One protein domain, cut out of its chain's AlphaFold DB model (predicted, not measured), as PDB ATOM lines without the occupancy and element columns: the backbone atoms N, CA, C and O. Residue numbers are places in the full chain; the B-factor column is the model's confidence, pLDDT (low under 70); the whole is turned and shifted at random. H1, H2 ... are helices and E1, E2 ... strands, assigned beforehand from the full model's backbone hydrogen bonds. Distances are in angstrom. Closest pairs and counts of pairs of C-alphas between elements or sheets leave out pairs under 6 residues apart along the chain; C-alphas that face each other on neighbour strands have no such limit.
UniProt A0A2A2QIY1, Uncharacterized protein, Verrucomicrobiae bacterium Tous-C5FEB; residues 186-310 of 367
ATOM      1  N   MET A 186      22.853  18.110 -80.790       91.81
ATOM      2  CA  MET A 186      22.090  17.026 -81.387       91.81
ATOM      3  C   MET A 186      22.776  15.702 -81.082       91.81
ATOM      4  O   MET A 186      23.923  15.485 -81.458       91.81
ATOM      5  N   ALA A 187      22.050  14.808 -80.423       91.19
ATOM      6  CA  ALA A 187      22.469  13.435 -80.231       91.19
ATOM      7  C   ALA A 187      22.049  12.590 -81.440       91.19
ATOM      8  O   ALA A 187      20.886  12.618 -81.854       91.19
ATOM      9  N   VAL A 188      22.989  11.818 -81.973       91.62
ATOM     10  CA  VAL A 188      22.764  10.813 -83.012       91.62
ATOM     11  C   VAL A 188      23.050   9.457 -82.407       91.62
ATOM     12  O   VAL A 188      24.179   9.180 -82.008       91.62
ATOM     13  N   SER A 189      22.033   8.612 -82.308       90.06
ATOM     14  CA  SER A 189      22.148   7.298 -81.688       90.06
ATOM     15  C   SER A 189      21.564   6.205 -82.571       90.06
ATOM     16  O   SER A 189      20.806   6.461 -83.501       90.06
ATOM     17  N   PHE A 190      21.950   4.966 -82.296       86.38
ATOM     18  CA  PHE A 190      21.515   3.808 -83.062       86.38
ATOM     19  C   PHE A 190      20.374   3.068 -82.350       86.38
ATOM     20  O   PHE A 190      20.628   2.311 -81.419       86.38
ATOM     21  N   SER A 191      19.118   3.322 -82.723       85.25
ATOM     22  CA  SER A 191      17.945   2.919 -81.930       85.25
ATOM     23  C   SER A 191      17.442   1.499 -82.169       85.25
ATOM     24  O   SER A 191      16.686   0.998 -81.342       85.25
ATOM     25  N   GLY A 192      17.805   0.853 -83.277       82.75
ATOM     26  CA  GLY A 192      17.323  -0.495 -83.566       82.75
ATOM     27  C   GLY A 192      17.917  -1.091 -84.831       82.75
ATOM     28  O   GLY A 192      18.383  -0.373 -85.708       82.75
ATOM     29  N   LYS A 193      17.889  -2.418 -84.926       86.25
ATOM     30  CA  LYS A 193      18.361  -3.185 -86.083       86.25
ATOM     31  C   LYS A 193      17.262  -4.144 -86.527       86.25
ATOM     32  O   LYS A 193      16.646  -4.798 -85.691       86.25
ATOM     33  N   SER A 194      17.062  -4.259 -87.832       84.19
ATOM     34  CA  SER A 194      16.315  -5.345 -88.470       84.19
ATOM     35  C   SER A 194      17.162  -5.953 -89.592       84.19
ATOM     36  O   SER A 194      18.289  -5.517 -89.833       84.19
ATOM     37  N   GLU A 195      16.675  -7.011 -90.234       84.38
ATOM     38  CA  GLU A 195      17.426  -7.766 -91.240       84.38
ATOM     39  C   GLU A 195      17.907  -6.858 -92.393       84.38
ATOM     40  O   GLU A 195      17.137  -6.426 -93.247       84.38
ATOM     41  N   GLY A 196      19.195  -6.493 -92.366       82.88
ATOM     42  CA  GLY A 196      19.825  -5.592 -93.338       82.88
ATOM     43  C   GLY A 196      19.480  -4.100 -93.207       82.88
ATOM     44  O   GLY A 196      19.954  -3.309 -94.024       82.88
ATOM     45  N   ARG A 197      18.697  -3.685 -92.200       90.75
ATOM     46  CA  ARG A 197      18.313  -2.279 -91.975       90.75
ATOM     47  C   ARG A 197      18.653  -1.818 -90.565       90.75
ATOM     48  O   ARG A 197      18.501  -2.549 -89.587       90.75
ATOM     49  N   TYR A 198      19.057  -0.564 -90.465       90.62
ATOM     50  CA  TYR A 198      19.524   0.057 -89.236       90.62
ATOM     51  C   TYR A 198      18.696   1.314 -88.976       90.62
ATOM     52  O   TYR A 198      18.536   2.126 -89.874       90.62
ATOM     53  N   THR A 199      18.182   1.507 -87.768       91.25
ATOM     54  CA  THR A 199      17.404   2.698 -87.414       91.25
ATOM     55  C   THR A 199      18.287   3.685 -86.661       91.25
ATOM     56  O   THR A 199      18.765   3.398 -85.561       91.25
ATOM     57  N   LEU A 200      18.502   4.862 -87.243       92.00
ATOM     58  CA  LEU A 200      19.184   5.981 -86.600       92.00
ATOM     59  C   LEU A 200      18.165   6.899 -85.935       92.00
ATOM     60  O   LEU A 200      17.177   7.286 -86.554       92.00
ATOM     61  N   ARG A 201      18.443   7.300 -84.698       91.69
ATOM     62  CA  ARG A 201      17.657   8.261 -83.929       91.69
ATOM     63  C   ARG A 201      18.414   9.569 -83.791       91.69
ATOM     64  O   ARG A 201      19.514   9.613 -83.244       91.69
ATOM     65  N   PHE A 202      17.771  10.647 -84.210       92.44
ATOM     66  CA  PHE A 202      18.264  12.009 -84.069       92.44
ATOM     67  C   PHE A 202      17.446  12.733 -83.009       92.44
ATOM     68  O   PHE A 202      16.219  12.822 -83.102       92.44
ATOM     69  N   LYS A 203      18.115  13.261 -81.989       90.31
ATOM     70  CA  LYS A 203      17.478  13.989 -80.891       90.31
ATOM     71  C   LYS A 203      18.158  15.338 -80.700       90.31
ATOM     72  O   LYS A 203      19.330  15.396 -80.353       90.31
ATOM     73  N   SER A 204      17.403  16.412 -80.879       88.06
ATOM     74  CA  SER A 204      17.809  17.779 -80.539       88.06
ATOM     75  C   SER A 204      16.673  18.431 -79.739       88.06
ATOM     76  O   SER A 204      16.130  17.793 -78.835       88.06
ATOM     77  N   VAL A 205      16.278  19.661 -80.069       81.25
ATOM     78  CA  VAL A 205      15.100  20.329 -79.504       81.25
ATOM     79  C   VAL A 205      13.822  19.666 -80.038       81.25
ATOM     80  O   VAL A 205      13.653  19.504 -81.243       81.25
ATOM     81  N   GLY A 206      12.909  19.266 -79.149       83.81
ATOM     82  CA  GLY A 206      11.627  18.652 -79.520       83.81
ATOM     83  C   GLY A 206      11.634  17.117 -79.565       83.81
ATOM     84  O   GLY A 206      12.347  16.453 -78.810       83.81
ATOM     85  N   LYS A 207      10.763  16.535 -80.404       87.69
ATOM     86  CA  LYS A 207      10.592  15.075 -80.499       87.69
ATOM     87  C   LYS A 207      11.763  14.434 -81.265       87.69
ATOM     88  O   LYS A 207      12.151  14.975 -82.300       87.69
ATOM     89  N   PRO A 208      12.298  13.286 -80.805       90.00
ATOM     90  CA  PRO A 208      13.280  12.524 -81.570       90.00
ATOM     91  C   PRO A 208      12.724  12.099 -82.930       90.00
ATOM     92  O   PRO A 208      11.526  11.829 -83.054       90.00
ATOM     93  N   LYS A 209      13.600  12.012 -83.930       92.38
ATOM     94  CA  LYS A 209      13.269  11.547 -85.275       92.38
ATOM     95  C   LYS A 209      14.077  10.303 -85.607       92.38
ATOM     96  O   LYS A 209      15.305  10.349 -85.581       92.38
ATOM     97  N   ASP A 210      13.371   9.230 -85.933       92.44
ATOM     98  CA  ASP A 210      13.958   7.941 -86.280       92.44
ATOM     99  C   ASP A 210      13.921   7.756 -87.803       92.44
ATOM    100  O   ASP A 210      12.931   8.110 -88.453       92.44
ATOM    101  N   VAL A 211      15.007   7.245 -88.380       93.75
ATOM    102  CA  VAL A 211      15.141   6.985 -89.817       93.75
ATOM    103  C   VAL A 211      15.833   5.652 -90.038       93.75
ATOM    104  O   VAL A 211      16.937   5.429 -89.545       93.75
ATOM    105  N   ASP A 212      15.202   4.799 -90.837       93.62
ATOM    106  CA  ASP A 212      15.791   3.542 -91.282       93.62
ATOM    107  C   ASP A 212      16.770   3.776 -92.435       93.62
ATOM    108  O   ASP A 212      16.469   4.486 -93.399       93.62
ATOM    109  N   VAL A 213      17.943   3.162 -92.345       93.44
ATOM    110  CA  VAL A 213      19.034   3.263 -93.312       93.44
ATOM    111  C   VAL A 213      19.604   1.894 -93.653       93.44
ATOM    112  O   VAL A 213      19.542   0.950 -92.859       93.44
ATOM    113  N   VAL A 214      20.194   1.806 -94.839       93.62
ATOM    114  CA  VAL A 214      20.975   0.655 -95.304       93.62
ATOM    115  C   VAL A 214      22.438   1.079 -95.471       93.62
ATOM    116  O   VAL A 214      22.746   2.264 -95.597       93.62
ATOM    117  N   ILE A 215      23.366   0.121 -95.438       93.12
ATOM    118  CA  ILE A 215      24.778   0.389 -95.741       93.12
ATOM    119  C   ILE A 215      24.886   0.972 -97.158       93.12
ATOM    120  O   ILE A 215      24.300   0.434 -98.095       93.12
ATOM    121  N   GLY A 216      25.630   2.069 -97.304       91.38
ATOM    122  CA  GLY A 216      25.752   2.832 -98.547       91.38
ATOM    123  C   GLY A 216      24.792   4.020 -98.664       91.38
ATOM    124  O   GLY A 216      25.007   4.869 -99.529       91.38
ATOM    125  N   ASP A 217      23.782   4.136 -97.792       93.25
ATOM    126  CA  ASP A 217      22.875   5.288 -97.794       93.25
ATOM    127  C   ASP A 217      23.608   6.593 -97.459       93.25
ATOM    128  O   ASP A 217      24.521   6.636 -96.626       93.25
ATOM    129  N   GLN A 218      23.132   7.686 -98.060       93.50
ATOM    130  CA  GLN A 218      23.553   9.043 -97.735       93.50
ATOM    131  C   GLN A 218      22.355   9.887 -97.291       93.50
ATOM    132  O   GLN A 218      21.311   9.921 -97.944       93.50
ATOM    133  N   LEU A 219      22.520  10.569 -96.162       94.12
ATOM    134  CA  LEU A 219      21.521  11.423 -95.534       94.12
ATOM    135  C   LEU A 219      22.061  12.843 -95.386       94.12
ATOM    136  O   LEU A 219      23.252  13.044 -95.159       94.12
ATOM    137  N   TRP A 220      21.164  13.821 -95.424       92.88
ATOM    138  CA  TRP A 220      21.442  15.198 -95.034       92.88
ATOM    139  C   TRP A 220      20.544  15.563 -93.864       92.88
ATOM    140  O   TRP A 220      19.317  15.467 -93.954       92.88
ATOM    141  N   VAL A 221      21.166  15.964 -92.760       91.69
ATOM    142  CA  VAL A 221      20.482  16.258 -91.503       91.69
ATOM    143  C   VAL A 221      20.529  17.755 -91.244       91.69
ATOM    144  O   VAL A 221      21.607  18.345 -91.175       91.69
ATOM    145  N   LEU A 222      19.359  18.367 -91.085       89.50
ATOM    146  CA  LEU A 222      19.198  19.778 -90.760       89.50
ATOM    147  C   LEU A 222      18.596  19.899 -89.359       89.50
ATOM    148  O   LEU A 222      17.453  19.511 -89.119       89.50
ATOM    149  N   ALA A 223      19.363  20.445 -88.420       87.56
ATOM    150  CA  ALA A 223      18.848  20.800 -87.102       87.56
ATOM    151  C   ALA A 223      18.268  22.218 -87.147       87.56
ATOM    152  O   ALA A 223      18.943  23.161 -87.549       87.56
ATOM    153  N   THR A 224      17.021  22.403 -86.738       82.06
ATOM    154  CA  THR A 224      16.368  23.718 -86.682       82.06
ATOM    155  C   THR A 224      15.827  23.961 -85.278       82.06
ATOM    156  O   THR A 224      15.676  23.022 -84.496       82.06
ATOM    157  N   GLY A 225      15.450  25.203 -84.961       75.31
ATOM    158  CA  GLY A 225      14.790  25.510 -83.684       75.31
ATOM    159  C   GLY A 225      13.466  24.757 -83.464       75.31
ATOM    160  O   GLY A 225      13.003  24.654 -82.333       75.31
ATOM    161  N   LYS A 226      12.860  24.197 -84.525       77.44
ATOM    162  CA  LYS A 226      11.624  23.395 -84.463       77.44
ATOM    163  C   LYS A 226      11.879  21.886 -84.338       77.44
ATOM    164  O   LYS A 226      10.931  21.137 -84.106       77.44
ATOM    165  N   GLY A 227      13.125  21.439 -84.497       84.44
ATOM    166  CA  GLY A 227      13.522  20.035 -84.454       84.44
ATOM    167  C   GLY A 227      14.418  19.625 -85.618       84.44
ATOM    168  O   GLY A 227      15.022  20.464 -86.287       84.44
ATOM    169  N   VAL A 228      14.527  18.315 -85.841       89.56
ATOM    170  CA  VAL A 228      15.436  17.736 -86.839       89.56
ATOM    171  C   VAL A 228      14.684  17.362 -88.116       89.56
ATOM    172  O   VAL A 228      13.709  16.605 -88.098       89.56
ATOM    173  N   GLU A 229      15.172  17.848 -89.251       89.75
ATOM    174  CA  GLU A 229      14.740  17.450 -90.586       89.75
ATOM    175  C   GLU A 229      15.813  16.601 -91.267       89.75
ATOM    176  O   GLU A 229      17.006  16.822 -91.086       89.75
ATOM    177  N   ILE A 230      15.385  15.584 -92.015       91.31
ATOM    178  CA  ILE A 230      16.282  14.623 -92.661       91.31
ATOM    179  C   ILE A 230      15.799  14.464 -94.090       91.31
ATOM    180  O   ILE A 230      14.610  14.214 -94.306       91.31
ATOM    181  N   VAL A 231      16.714  14.622 -95.038       91.75
ATOM    182  CA  VAL A 231      16.456  14.508 -96.474       91.75
ATOM    183  C   VAL A 231      17.493  13.588 -97.116       91.75
ATOM    184  O   VAL A 231      18.585  13.395 -96.582       91.75
ATOM    185  N   ARG A 232      17.140  12.985 -98.255       90.81
ATOM    186  CA  ARG A 232      18.001  12.034 -98.990       90.81
ATOM    187  C   ARG A 232      18.569  12.605-100.291       90.81
ATOM    188  O   ARG A 232      19.298  11.913-100.988       90.81
ATOM    189  N   SER A 233      18.239  13.855-100.617       88.62
ATOM    190  CA  SER A 233      18.772  14.568-101.778       88.62
ATOM    191  C   SER A 233      19.588  15.781-101.339       88.62
ATOM    192  O   SER A 233      19.157  16.558-100.483       88.62
ATOM    193  N   ALA A 234      20.746  15.970-101.973       84.75
ATOM    194  CA  ALA A 234      21.592  17.142-101.777       84.75
ATOM    195  C   ALA A 234      20.891  18.444-102.200       84.75
ATOM    196  O   ALA A 234      21.108  19.491-101.595       84.75
ATOM    197  N   GLU A 235      20.058  18.389-103.239       84.19
ATOM    198  CA  GLU A 235      19.342  19.551-103.778       84.19
ATOM    199  C   GLU A 235      18.248  20.008-102.816       84.19
ATOM    200  O   GLU A 235      18.140  21.195-102.517       84.19
ATOM    201  N   GLU A 236      17.499  19.055-102.253       84.38
ATOM    202  CA  GLU A 236      16.493  19.339-101.229       84.38
ATOM    203  C   GLU A 236      17.148  19.902 -99.959       84.38
ATOM    204  O   GLU A 236      16.640  20.855 -99.367       84.38
ATOM    205  N   ALA A 237      18.311  19.363 -99.573       82.88
ATOM    206  CA  ALA A 237      19.081  19.872 -98.444       82.88
ATOM    207  C   ALA A 237      19.515  21.325 -98.667       82.88
ATOM    208  O   ALA A 237      19.352  22.156 -97.775       82.88
ATOM    209  N   LYS A 238      20.018  21.651 -99.865       79.88
ATOM    210  CA  LYS A 238      20.406  23.020-100.237       79.88
ATOM    211  C   LYS A 238      19.208  23.967-100.265       79.88
ATOM    212  O   LYS A 238      19.299  25.058 -99.714       79.88
ATOM    213  N   ALA A 239      18.084  23.545-100.845       80.31
ATOM    214  CA  ALA A 239      16.867  24.353-100.904       80.31
ATOM    215  C   ALA A 239      16.332  24.694 -99.503       80.31
ATOM    216  O   ALA A 239      15.908  25.821 -99.259       80.31
ATOM    217  N   LYS A 240      16.401  23.743 -98.563       76.00
ATOM    218  CA  LYS A 240      15.983  23.952 -97.167       76.00
ATOM    219  C   LYS A 240      16.996  24.736 -96.335       76.00
ATOM    220  O   LYS A 240      16.595  25.451 -95.423       76.00
ATOM    221  N   ALA A 241      18.285  24.630 -96.650       69.00
ATOM    222  CA  ALA A 241      19.341  25.391 -95.988       69.00
ATOM    223  C   ALA A 241      19.436  26.855 -96.466       69.00
ATOM    224  O   ALA A 241      20.015  27.669 -95.756       69.00
ATOM    225  N   GLY A 242      18.892  27.200 -97.643       54.66
ATOM    226  CA  GLY A 242      19.009  28.527 -98.274       54.66
ATOM    227  C   GLY A 242      17.807  29.473 -98.119       54.66
ATOM    228  O   GLY A 242      17.727  30.460 -98.846       54.66
ATOM    229  N   GLY A 243      16.845  29.179 -97.237       51.50
ATOM    230  CA  GLY A 243      15.661  30.024 -97.013       51.50
ATOM    231  C   GLY A 243      15.943  31.300 -96.202       51.50
ATOM    232  O   GLY A 243      16.896  31.366 -95.432       51.50
ATOM    233  N   THR A 244      15.073  32.308 -96.326       45.41
ATOM    234  CA  THR A 244      15.206  33.678 -95.775       45.41
ATOM    235  C   THR A 244      15.187  33.812 -94.243       45.41
ATOM    236  O   THR A 244      15.115  34.928 -93.735       45.41
ATOM    237  N   ASN A 245      15.266  32.728 -93.468       47.16
ATOM    238  CA  ASN A 245      15.378  32.825 -92.012       47.16
ATOM    239  C   ASN A 245      16.116  31.616 -91.430       47.16
ATOM    240  O   ASN A 245      15.543  30.534 -91.320       47.16
ATOM    241  N   ALA A 246      17.364  31.867 -91.015       54.53
ATOM    242  CA  ALA A 246      18.355  30.920 -90.507       54.53
ATOM    243  C   ALA A 246      18.787  29.894 -91.563       54.53
ATOM    244  O   ALA A 246      17.981  29.095 -92.017       54.53
ATOM    245  N   CYS A 247      20.065  29.898 -91.938       55.22
ATOM    246  CA  CYS A 247      20.643  28.891 -92.821       55.22
ATOM    247  C   CYS A 247      21.161  27.713 -91.978       55.22
ATOM    248  O   CYS A 247      22.319  27.749 -91.553       55.22
ATOM    249  N   PRO A 248      20.366  26.665 -91.670       68.56
ATOM    250  CA  PRO A 248      20.895  25.498 -90.989       68.56
ATOM    251  C   PRO A 248      21.871  24.780 -91.922       68.56
ATOM    252  O   PRO A 248      21.485  24.261 -92.969       68.56
ATOM    253  N   HIS A 249      23.142  24.718 -91.532       83.88
ATOM    254  CA  HIS A 249      24.119  23.862 -92.195       83.88
ATOM    255  C   HIS A 249      23.604  22.413 -92.242       83.88
ATOM    256  O   HIS A 249      23.293  21.822 -91.203       83.88
ATOM    257  N   ALA A 250      23.495  21.859 -93.450       88.94
ATOM    258  CA  ALA A 250      23.076  20.482 -93.660       88.94
ATOM    259  C   ALA A 250      24.266  19.536 -93.458       88.94
ATOM    260  O   ALA A 250      25.206  19.530 -94.253       88.94
ATOM    261  N   ILE A 251      24.200  18.706 -92.417       90.81
ATOM    262  CA  ILE A 251      25.245  17.732 -92.100       90.81
ATOM    263  C   ILE A 251      25.038  16.508 -92.991       90.81
ATOM    264  O   ILE A 251      24.072  15.761 -92.820       90.81
ATOM    265  N   ALA A 252      25.937  16.311 -93.954       91.88
ATOM    266  CA  ALA A 252      25.939  15.133 -94.812       91.88
ATOM    267  C   ALA A 252      26.535  13.928 -94.063       91.88
ATOM    268  O   ALA A 252      27.652  14.003 -93.547       91.88
ATOM    269  N   ILE A 253      25.800  12.817 -94.021       93.75
ATOM    270  CA  ILE A 253      26.173  11.580 -93.330       93.75
ATOM    271  C   ILE A 253      26.077  10.414 -94.314       93.75
ATOM    272  O   ILE A 253      25.024  10.194 -94.907       93.75
ATOM    273  N   GLY A 254      27.152   9.649 -94.471       93.25
ATOM    274  CA  GLY A 254      27.164   8.357 -95.152       93.25
ATOM    275  C   GLY A 254      27.138   7.200 -94.156       93.25
ATOM    276  O   GLY A 254      27.814   7.245 -93.129       93.25
ATOM    277  N   VAL A 255      26.380   6.147 -94.456       93.12
ATOM    278  CA  VAL A 255      26.384   4.901 -93.677       93.12
ATOM    279  C   VAL A 255      27.423   3.964 -94.282       93.12
ATOM    280  O   VAL A 255      27.223   3.441 -95.376       93.12
ATOM    281  N   LYS A 256      28.556   3.779 -93.600       92.88
ATOM    282  CA  LYS A 256      29.745   3.157 -94.197       92.88
ATOM    283  C   LYS A 256      29.761   1.642 -94.057       92.88
ATOM    284  O   LYS A 256      29.903   0.933 -95.044       92.88
ATOM    285  N   GLU A 257      29.660   1.152 -92.829       92.12
ATOM    286  CA  GLU A 257      29.756  -0.275 -92.528       92.12
ATOM    287  C   GLU A 257      29.103  -0.590 -91.181       92.12
ATOM    288  O   GLU A 257      28.930   0.288 -90.332       92.12
ATOM    289  N   TYR A 258      28.767  -1.858 -90.980       89.56
ATOM    290  CA  TYR A 258      28.332  -2.395 -89.700       89.56
ATOM    291  C   TYR A 258      29.301  -3.500 -89.287       89.56
ATOM    292  O   TYR A 258      29.567  -4.410 -90.072       89.56
ATOM    293  N   LYS A 259      29.832  -3.409 -88.067       88.44
ATOM    294  CA  LYS A 259      30.722  -4.415 -87.484       88.44
ATOM    295  C   LYS A 259      29.975  -5.143 -86.392       88.44
ATOM    296  O   LYS A 259      29.605  -4.535 -85.387       88.44
ATOM    297  N   GLU A 260      29.753  -6.426 -86.619       86.19
ATOM    298  CA  GLU A 260      29.159  -7.308 -85.630       86.19
ATOM    299  C   GLU A 260      30.221  -7.716 -84.608       86.19
ATOM    300  O   GLU A 260      31.298  -8.179 -84.983       86.19
ATOM    301  N   ASP A 261      29.920  -7.504 -83.331       83.50
ATOM    302  CA  ASP A 261      30.762  -7.917 -82.209       83.50
ATOM    303  C   ASP A 261      29.854  -8.480 -81.120       83.50
ATOM    304  O   ASP A 261      29.238  -7.743 -80.349       83.50
ATOM    305  N   LYS A 262      29.697  -9.800 -81.139       82.44
ATOM    306  CA  LYS A 262      28.794 -10.531 -80.256       82.44
ATOM    307  C   LYS A 262      29.511 -11.708 -79.637       82.44
ATOM    308  O   LYS A 262      30.325 -12.368 -80.285       82.44
ATOM    309  N   GLY A 263      29.128 -12.034 -78.414       82.06
ATOM    310  CA  GLY A 263      29.572 -13.260 -77.780       82.06
ATOM    311  C   GLY A 263      29.051 -13.399 -76.365       82.06
ATOM    312  O   GLY A 263      28.107 -12.731 -75.958       82.06
ATOM    313  N   ILE A 264      29.700 -14.275 -75.608       80.81
ATOM    314  CA  ILE A 264      29.377 -14.535 -74.210       80.81
ATOM    315  C   ILE A 264      30.593 -14.118 -73.385       80.81
ATOM    316  O   ILE A 264      31.716 -14.539 -73.670       80.81
ATOM    317  N   LYS A 265      30.385 -13.252 -72.393       81.31
ATOM    318  CA  LYS A 265      31.412 -12.830 -71.432       81.31
ATOM    319  C   LYS A 265      30.949 -13.221 -70.033       81.31
ATOM    320  O   LYS A 265      29.820 -12.940 -69.640       81.31
ATOM    321  N   MET A 266      31.835 -13.863 -69.275       78.44
ATOM    322  CA  MET A 266      31.577 -14.162 -67.869       78.44
ATOM    323  C   MET A 266      31.857 -12.908 -67.041       78.44
ATOM    324  O   MET A 266      32.972 -12.388 -67.057       78.44
ATOM    325  N   ASP A 267      30.850 -12.408 -66.333       75.62
ATOM    326  CA  ASP A 267      31.022 -11.267 -65.437       75.62
ATOM    327  C   ASP A 267      31.695 -11.737 -64.140       75.62
ATOM    328  O   ASP A 267      31.129 -12.510 -63.365       75.62
ATOM    329  N   GLU A 268      32.922 -11.273 -63.895       76.44
ATOM    330  CA  GLU A 268      33.738 -11.667 -62.739       76.44
ATOM    331  C   GLU A 268      33.062 -11.379 -61.389       76.44
ATOM    332  O   GLU A 268      33.343 -12.061 -60.400       76.44
ATOM    333  N   LYS A 269      32.152 -10.394 -61.326       78.75
ATOM    334  CA  LYS A 269      31.448 -10.035 -60.084       78.75
ATOM    335  C   LYS A 269      30.242 -10.915 -59.808       78.75
ATOM    336  O   LYS A 269      29.976 -11.227 -58.649       78.75
ATOM    337  N   THR A 270      29.493 -11.270 -60.844       78.62
ATOM    338  CA  THR A 270      28.238 -12.021 -60.697       78.62
ATOM    339  C   THR A 270      28.412 -13.512 -60.972       78.62
ATOM    340  O   THR A 270      27.549 -14.294 -60.585       78.62
ATOM    341  N   LYS A 271      29.551 -13.915 -61.559       79.88
ATOM    342  CA  LYS A 271      29.830 -15.269 -62.069       79.88
ATOM    343  C   LYS A 271      28.744 -15.778 -63.024       79.88
ATOM    344  O   LYS A 271      28.568 -16.985 -63.167       79.88
ATOM    345  N   THR A 272      28.027 -14.857 -63.661       79.94
ATOM    346  CA  THR A 272      26.989 -15.153 -64.643       79.94
ATOM    347  C   THR A 272      27.577 -14.987 -66.038       79.94
ATOM    348  O   THR A 272      28.339 -14.050 -66.296       79.94
ATOM    349  N   GLU A 273      27.234 -15.902 -66.938       81.88
ATOM    350  CA  GLU A 273      27.477 -15.736 -68.369       81.88
ATOM    351  C   GLU A 273      26.473 -14.724 -68.919       81.88
ATOM    352  O   GLU A 273      25.268 -14.970 -68.913       81.88
ATOM    353  N   ASN A 274      26.970 -13.573 -69.362       79.25
ATOM    354  CA  ASN A 274      26.155 -12.553 -70.001       79.25
ATOM    355  C   ASN A 274      26.454 -12.553 -71.502       79.25
ATOM    356  O   ASN A 274      27.615 -12.493 -71.922       79.25
ATOM    357  N   GLU A 275      25.400 -12.616 -72.309       77.56
ATOM    358  CA  GLU A 275      25.494 -12.339 -73.740       77.56
ATOM    359  C   GLU A 275      25.786 -10.848 -73.936       77.56
ATOM    360  O   GLU A 275      25.073  -9.998 -73.400       77.56
ATOM    361  N   TYR A 276      26.838 -10.538 -74.694       77.69
ATOM    362  CA  TYR A 276      27.183  -9.174 -75.073       77.69
ATOM    363  C   TYR A 276      26.935  -8.946 -76.563       77.69
ATOM    364  O   TYR A 276      27.200  -9.817 -77.398       77.69
ATOM    365  N   ASP A 277      26.469  -7.740 -76.887       77.06
ATOM    366  CA  ASP A 277      26.394  -7.211 -78.247       77.06
ATOM    367  C   ASP A 277      27.008  -5.804 -78.262       77.06
ATOM    368  O   ASP A 277      26.355  -4.805 -77.959       77.06
ATOM    369  N   ASP A 278      28.293  -5.751 -78.604       77.62
ATOM    370  CA  ASP A 278      29.093  -4.535 -78.757       77.62
ATOM    371  C   ASP A 278      29.100  -4.042 -80.218       77.62
ATOM    372  O   ASP A 278      29.926  -3.200 -80.595       77.62
ATOM    373  N   SER A 279      28.182  -4.546 -81.057       83.50
ATOM    374  CA  SER A 279      28.146  -4.224 -82.480       83.50
ATOM    375  C   SER A 279      28.087  -2.722 -82.736       83.50
ATOM    376  O   SER A 279      27.376  -1.959 -82.068       83.50
ATOM    377  N   THR A 280      28.805  -2.297 -83.772       87.56
ATOM    378  CA  THR A 280      28.974  -0.882 -84.100       87.56
ATOM    379  C   THR A 280      28.490  -0.573 -85.505       87.56
ATOM    380  O   THR A 280      28.773  -1.297 -86.460       87.56
ATOM    381  N   LEU A 281      27.760   0.533 -85.635       89.06
ATOM    382  CA  LEU A 281      27.434   1.123 -86.923       89.06
ATOM    383  C   LEU A 281      28.385   2.292 -87.165       89.06
ATOM    384  O   LEU A 281      28.503   3.195 -86.336       89.06
ATOM    385  N   VAL A 282      29.082   2.260 -88.294       91.38
ATOM    386  CA  VAL A 282      30.071   3.268 -88.664       91.38
ATOM    387  C   VAL A 282      29.429   4.261 -89.624       91.38
ATOM    388  O   VAL A 282      29.007   3.913 -90.729       91.38
ATOM    389  N   LEU A 283      29.374   5.514 -89.191       92.06
ATOM    390  CA  LEU A 283      28.896   6.657 -89.952       92.06
ATOM    391  C   LEU A 283      30.079   7.512 -90.404       92.06
ATOM    392  O   LEU A 283      31.083   7.630 -89.709       92.06
ATOM    393  N   GLU A 284      29.946   8.145 -91.555       93.00
ATOM    394  CA  GLU A 284      30.917   9.084 -92.100       93.00
ATOM    395  C   GLU A 284      30.252  10.450 -92.255       93.00
ATOM    396  O   GLU A 284      29.303  10.602 -93.019       93.00
ATOM    397  N   ARG A 285      30.744  11.460 -91.539       91.44
ATOM    398  CA  ARG A 285      30.423  12.863 -91.804       91.44
ATOM    399  C   ARG A 285      31.189  13.315 -93.038       91.44
ATOM    400  O   ARG A 285      32.405  13.156 -93.095       91.44
ATOM    401  N   LYS A 286      30.470  13.894 -93.998       87.19
ATOM    402  CA  LYS A 286      30.996  14.400 -95.277       87.19
ATOM    403  C   LYS A 286      30.890  15.921 -95.404       87.19
ATOM    404  O   LYS A 286      31.008  16.458 -96.499       87.19
ATOM    405  N   ASP A 287      30.598  16.610 -94.307       84.81
ATOM    406  CA  ASP A 287      30.677  18.064 -94.233       84.81
ATOM    407  C   ASP A 287      32.132  18.530 -94.058       84.81
ATOM    408  O   ASP A 287      33.057  17.717 -94.085       84.81
ATOM    409  N   GLY A 288      32.355  19.835 -93.870       78.06
ATOM    410  CA  GLY A 288      33.698  20.417 -93.785       78.06
ATOM    411  C   GLY A 288      34.558  19.843 -92.656       78.06
ATOM    412  O   GLY A 288      35.779  19.932 -92.712       78.06
ATOM    413  N   LEU A 289      33.957  19.199 -91.652       82.19
ATOM    414  CA  LEU A 289      34.704  18.499 -90.612       82.19
ATOM    415  C   LEU A 289      35.283  17.162 -91.075       82.19
ATOM    416  O   LEU A 289      36.359  16.815 -90.602       82.19
ATOM    417  N   SER A 290      34.595  16.462 -91.987       78.88
ATOM    418  CA  SER A 290      34.986  15.179 -92.587       78.88
ATOM    419  C   SER A 290      35.535  14.163 -91.573       78.88
ATOM    420  O   SER A 290      36.708  14.203 -91.207       78.88
ATOM    421  N   GLY A 291      34.716  13.220 -91.106       84.06
ATOM    422  CA  GLY A 291      35.154  12.300 -90.053       84.06
ATOM    423  C   GLY A 291      34.338  11.024 -89.959       84.06
ATOM    424  O   GLY A 291      33.173  10.985 -90.340       84.06
ATOM    425  N   VAL A 292      34.948   9.969 -89.422       89.31
ATOM    426  CA  VAL A 292      34.290   8.677 -89.210       89.31
ATOM    427  C   VAL A 292      33.912   8.536 -87.741       89.31
ATOM    428  O   VAL A 292      34.711   8.808 -86.849       89.31
ATOM    429  N   VAL A 293      32.685   8.099 -87.493       89.44
ATOM    430  CA  VAL A 293      32.097   7.964 -86.166       89.44
ATOM    431  C   VAL A 293      31.487   6.575 -86.027       89.44
ATOM    432  O   VAL A 293      30.615   6.202 -86.803       89.44
ATOM    433  N   ALA A 294      31.908   5.821 -85.015       88.44
ATOM    434  CA  ALA A 294      31.296   4.541 -84.667       88.44
ATOM    435  C   ALA A 294      30.308   4.727 -83.507       88.44
ATOM    436  O   ALA A 294      30.686   5.211 -82.439       88.44
ATOM    437  N   ILE A 295      29.051   4.334 -83.708       88.62
ATOM    438  CA  ILE A 295      28.008   4.321 -82.671       88.62
ATOM    439  C   ILE A 295      27.691   2.881 -82.268       88.62
ATOM    440  O   ILE A 295      27.609   2.000 -83.125       88.62
ATOM    441  N   LYS A 296      27.537   2.636 -80.962       83.06
ATOM    442  CA  LYS A 296      27.364   1.288 -80.394       83.06
ATOM    443  C   LYS A 296      25.912   0.990 -80.018       83.06
ATOM    444  O   LYS A 296      25.191   1.880 -79.547       83.06
ATOM    445  N   ILE A 297      25.528  -0.279 -80.139       72.75
ATOM    446  CA  ILE A 297      24.365  -0.839 -79.439       72.75
ATOM    447  C   ILE A 297      24.749  -1.035 -77.959       72.75
ATOM    448  O   ILE A 297      25.883  -1.376 -77.654       72.75
ATOM    449  N   ASP A 298      23.839  -0.750 -77.030       59.12
ATOM    450  CA  ASP A 298      23.966  -1.179 -75.626       59.12
ATOM    451  C   ASP A 298      23.136  -2.456 -75.462       59.12
ATOM    452  O   ASP A 298      22.006  -2.507 -75.955       59.12
ATOM    453  N   GLU A 299      23.677  -3.434 -74.739       51.28
ATOM    454  CA  GLU A 299      23.085  -4.725 -74.350       51.28
ATOM    455  C   GLU A 299      21.662  -4.624 -73.760       51.28
ATOM    456  O   GLU A 299      20.880  -5.569 -73.826       51.28
ATOM    457  N   ARG A 300      21.267  -3.464 -73.218       56.97
ATOM    458  CA  ARG A 300      19.908  -3.173 -72.716       56.97
ATOM    459  C   ARG A 300      18.986  -2.531 -73.760       56.97
ATOM    460  O   ARG A 300      17.959  -1.955 -73.399       56.97
ATOM    461  N   GLY A 301      19.372  -2.533 -75.036       52.03
ATOM    462  CA  GLY A 301      18.676  -1.819 -76.112       52.03
ATOM    463  C   GLY A 301      18.821  -0.293 -76.034       52.03
ATOM    464  O   GLY A 301      18.019   0.440 -76.613       52.03
ATOM    465  N   LYS A 302      19.817   0.218 -75.295       56.38
ATOM    466  CA  LYS A 302      19.977   1.653 -75.001       56.38
ATOM    467  C   LYS A 302      21.150   2.279 -75.763       56.38
ATOM    468  O   LYS A 302      22.186   2.589 -75.198       56.38
ATOM    469  N   SER A 303      20.963   2.491 -77.058       57.22
ATOM    470  CA  SER A 303      21.909   3.128 -77.986       57.22
ATOM    471  C   SER A 303      22.891   4.145 -77.362       57.22
ATOM    472  O   SER A 303      22.451   5.190 -76.859       57.22
ATOM    473  N   ARG A 304      24.210   3.912 -77.461       71.12
ATOM    474  CA  ARG A 304      25.223   4.940 -77.156       71.12
ATOM    475  C   ARG A 304      25.513   5.731 -78.425       71.12
ATOM    476  O   ARG A 304      26.114   5.226 -79.370       71.12
ATOM    477  N   GLY A 305      25.003   6.956 -78.450       80.56
ATOM    478  CA  GLY A 305      25.154   7.869 -79.573       80.56
ATOM    479  C   GLY A 305      26.367   8.785 -79.466       80.56
ATOM    480  O   GLY A 305      27.105   8.762 -78.483       80.56
ATOM    481  N   VAL A 306      26.513   9.633 -80.477       88.44
ATOM    482  CA  VAL A 306      27.404  10.795 -80.461       88.44
ATOM    483  C   VAL A 306      26.611  12.071 -80.284       88.44
ATOM    484  O   VAL A 306      25.455  12.149 -80.688       88.44
ATOM    485  N   GLU A 307      27.240  13.078 -79.697       89.75
ATOM    486  CA  GLU A 307      26.669  14.412 -79.572       89.75
ATOM    487  C   GLU A 307      27.422  15.367 -80.494       89.75
ATOM    488  O   GLU A 307      28.651  15.443 -80.460       89.75
ATOM    489  N   TRP A 308      26.685  16.079 -81.337       90.62
ATOM    490  CA  TRP A 308      27.221  17.090 -82.238       90.62
ATOM    491  C   TRP A 308      26.689  18.464 -81.864       90.62
ATOM    492  O   TRP A 308      25.497  18.628 -81.597       90.62
ATOM    493  N   SER A 309      27.569  19.461 -81.890       89.62
ATOM    494  CA  SER A 309      27.173  20.862 -81.786       89.62
ATOM    495  C   SER A 309      26.459  21.284 -83.067       89.62
ATOM    496  O   SER A 309      27.007  21.156 -84.160       89.62
ATOM    497  N   VAL A 310      25.234  21.778 -82.923       88.94
ATOM    498  CA  VAL A 310      24.386  22.262 -84.027       88.94
ATOM    499  C   VAL A 310      23.899  23.692 -83.801       88.94
ATOM    500  O   VAL A 310      23.074  24.180 -84.569       88.94
TER     501      VAL A 310
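This is residues 186 to 310 of the 367 residues of an uncharacterized protein of Verrucomicrobiae bacterium Tous-C5FEB (UniProt A0A2A2QIY1). Two strongly twisted antiparallel sheets, E5-E4-E6-E9-E10 and E3-E2-E1-E11, stand partly face to face, and the hairpin E7 and E8 sticks out from them as a long arm. H1 covers E4 towards the end away from that arm. The printed part has 125 residues, mostly strand, with eleven named strands and one named helix in the order E1 to E5, H1, E6 to E11. It is only just loose, close to compact, with a radius of gyration of the C-alphas of 16.6 A, and spans 61 by 28 by 25 A, the arm adding to the length.

E1, residues 186 to 194, begins with C-alpha 186 at (22.090, 17.026, -81.387) and is 24.2 A long. E2, residues 197 to 203, 19.7 A, and E3, residues 209 to 213, follow; E1, E2 and E3 form a meander, each strand the antiparallel neighbour of the one before. E4, residues 218 to 224, 19.7 A, and E5, residues 227 to 231, form a hairpin. H1 holds residues 234 to 241, and E6, residues 251 to 259, is 23.3 A long. E7, residues 262 to 266, and E8, residues 273 to 277, form the next hairpin. E9, residues 280 to 285, E10, residues 291 to 296, and E11, residues 306 to 309, follow; C-alpha 309 is at (27.173, 20.862, -81.786).

In the five-strand sheet, E5 and E10 are edge strands. N 222 and O 229, 2.8 A, join E4 to E5 within hydrogen-bond range, as do N 219 and O 253, 2.8 A, for E4 and E6, N 254 and O 284, 2.8 A, for E6 and E9, and N 283 and O 293, 2.8 A, for E9 and E10. H1 is on this sheet at a height of 9.0 A, over E4 and along it at 4 degrees on the local plane; the closest C-alphas are those of Trp 220 and Ala 237, 6.2 A. Every O i to N i+4 pair of H1 is within hydrogen-bond range. E5, H1 and E6 form a split strand-helix-strand unit, two strands running the same way with E4 between them, its crossover right-handed. E6 runs on into E7 at 64 degrees, and E8 into E9 at 23 degrees; N 265 and O 274, 2.9 A, are within range between E7 and E8. In the other sheet, N 200 and O 211, 2.8 A, N 189 and O 201, 2.9 A, and N 188 and O 306, 2.8 A, are within range for E3 and E2, E2 and E1, and E1 and E11. Between the sheets, the closest C-alphas of E1 and E10 are those of Phe 190 and Ile 295, 6.5 A.

The C-alphas farthest apart, Thr 244 and Lys 271, are 61.2 A apart. The printed part has no cut and no long link. The mean pLDDT of the printed part is 83.0; residues 241 to 248 and 298 to 303 are under 70.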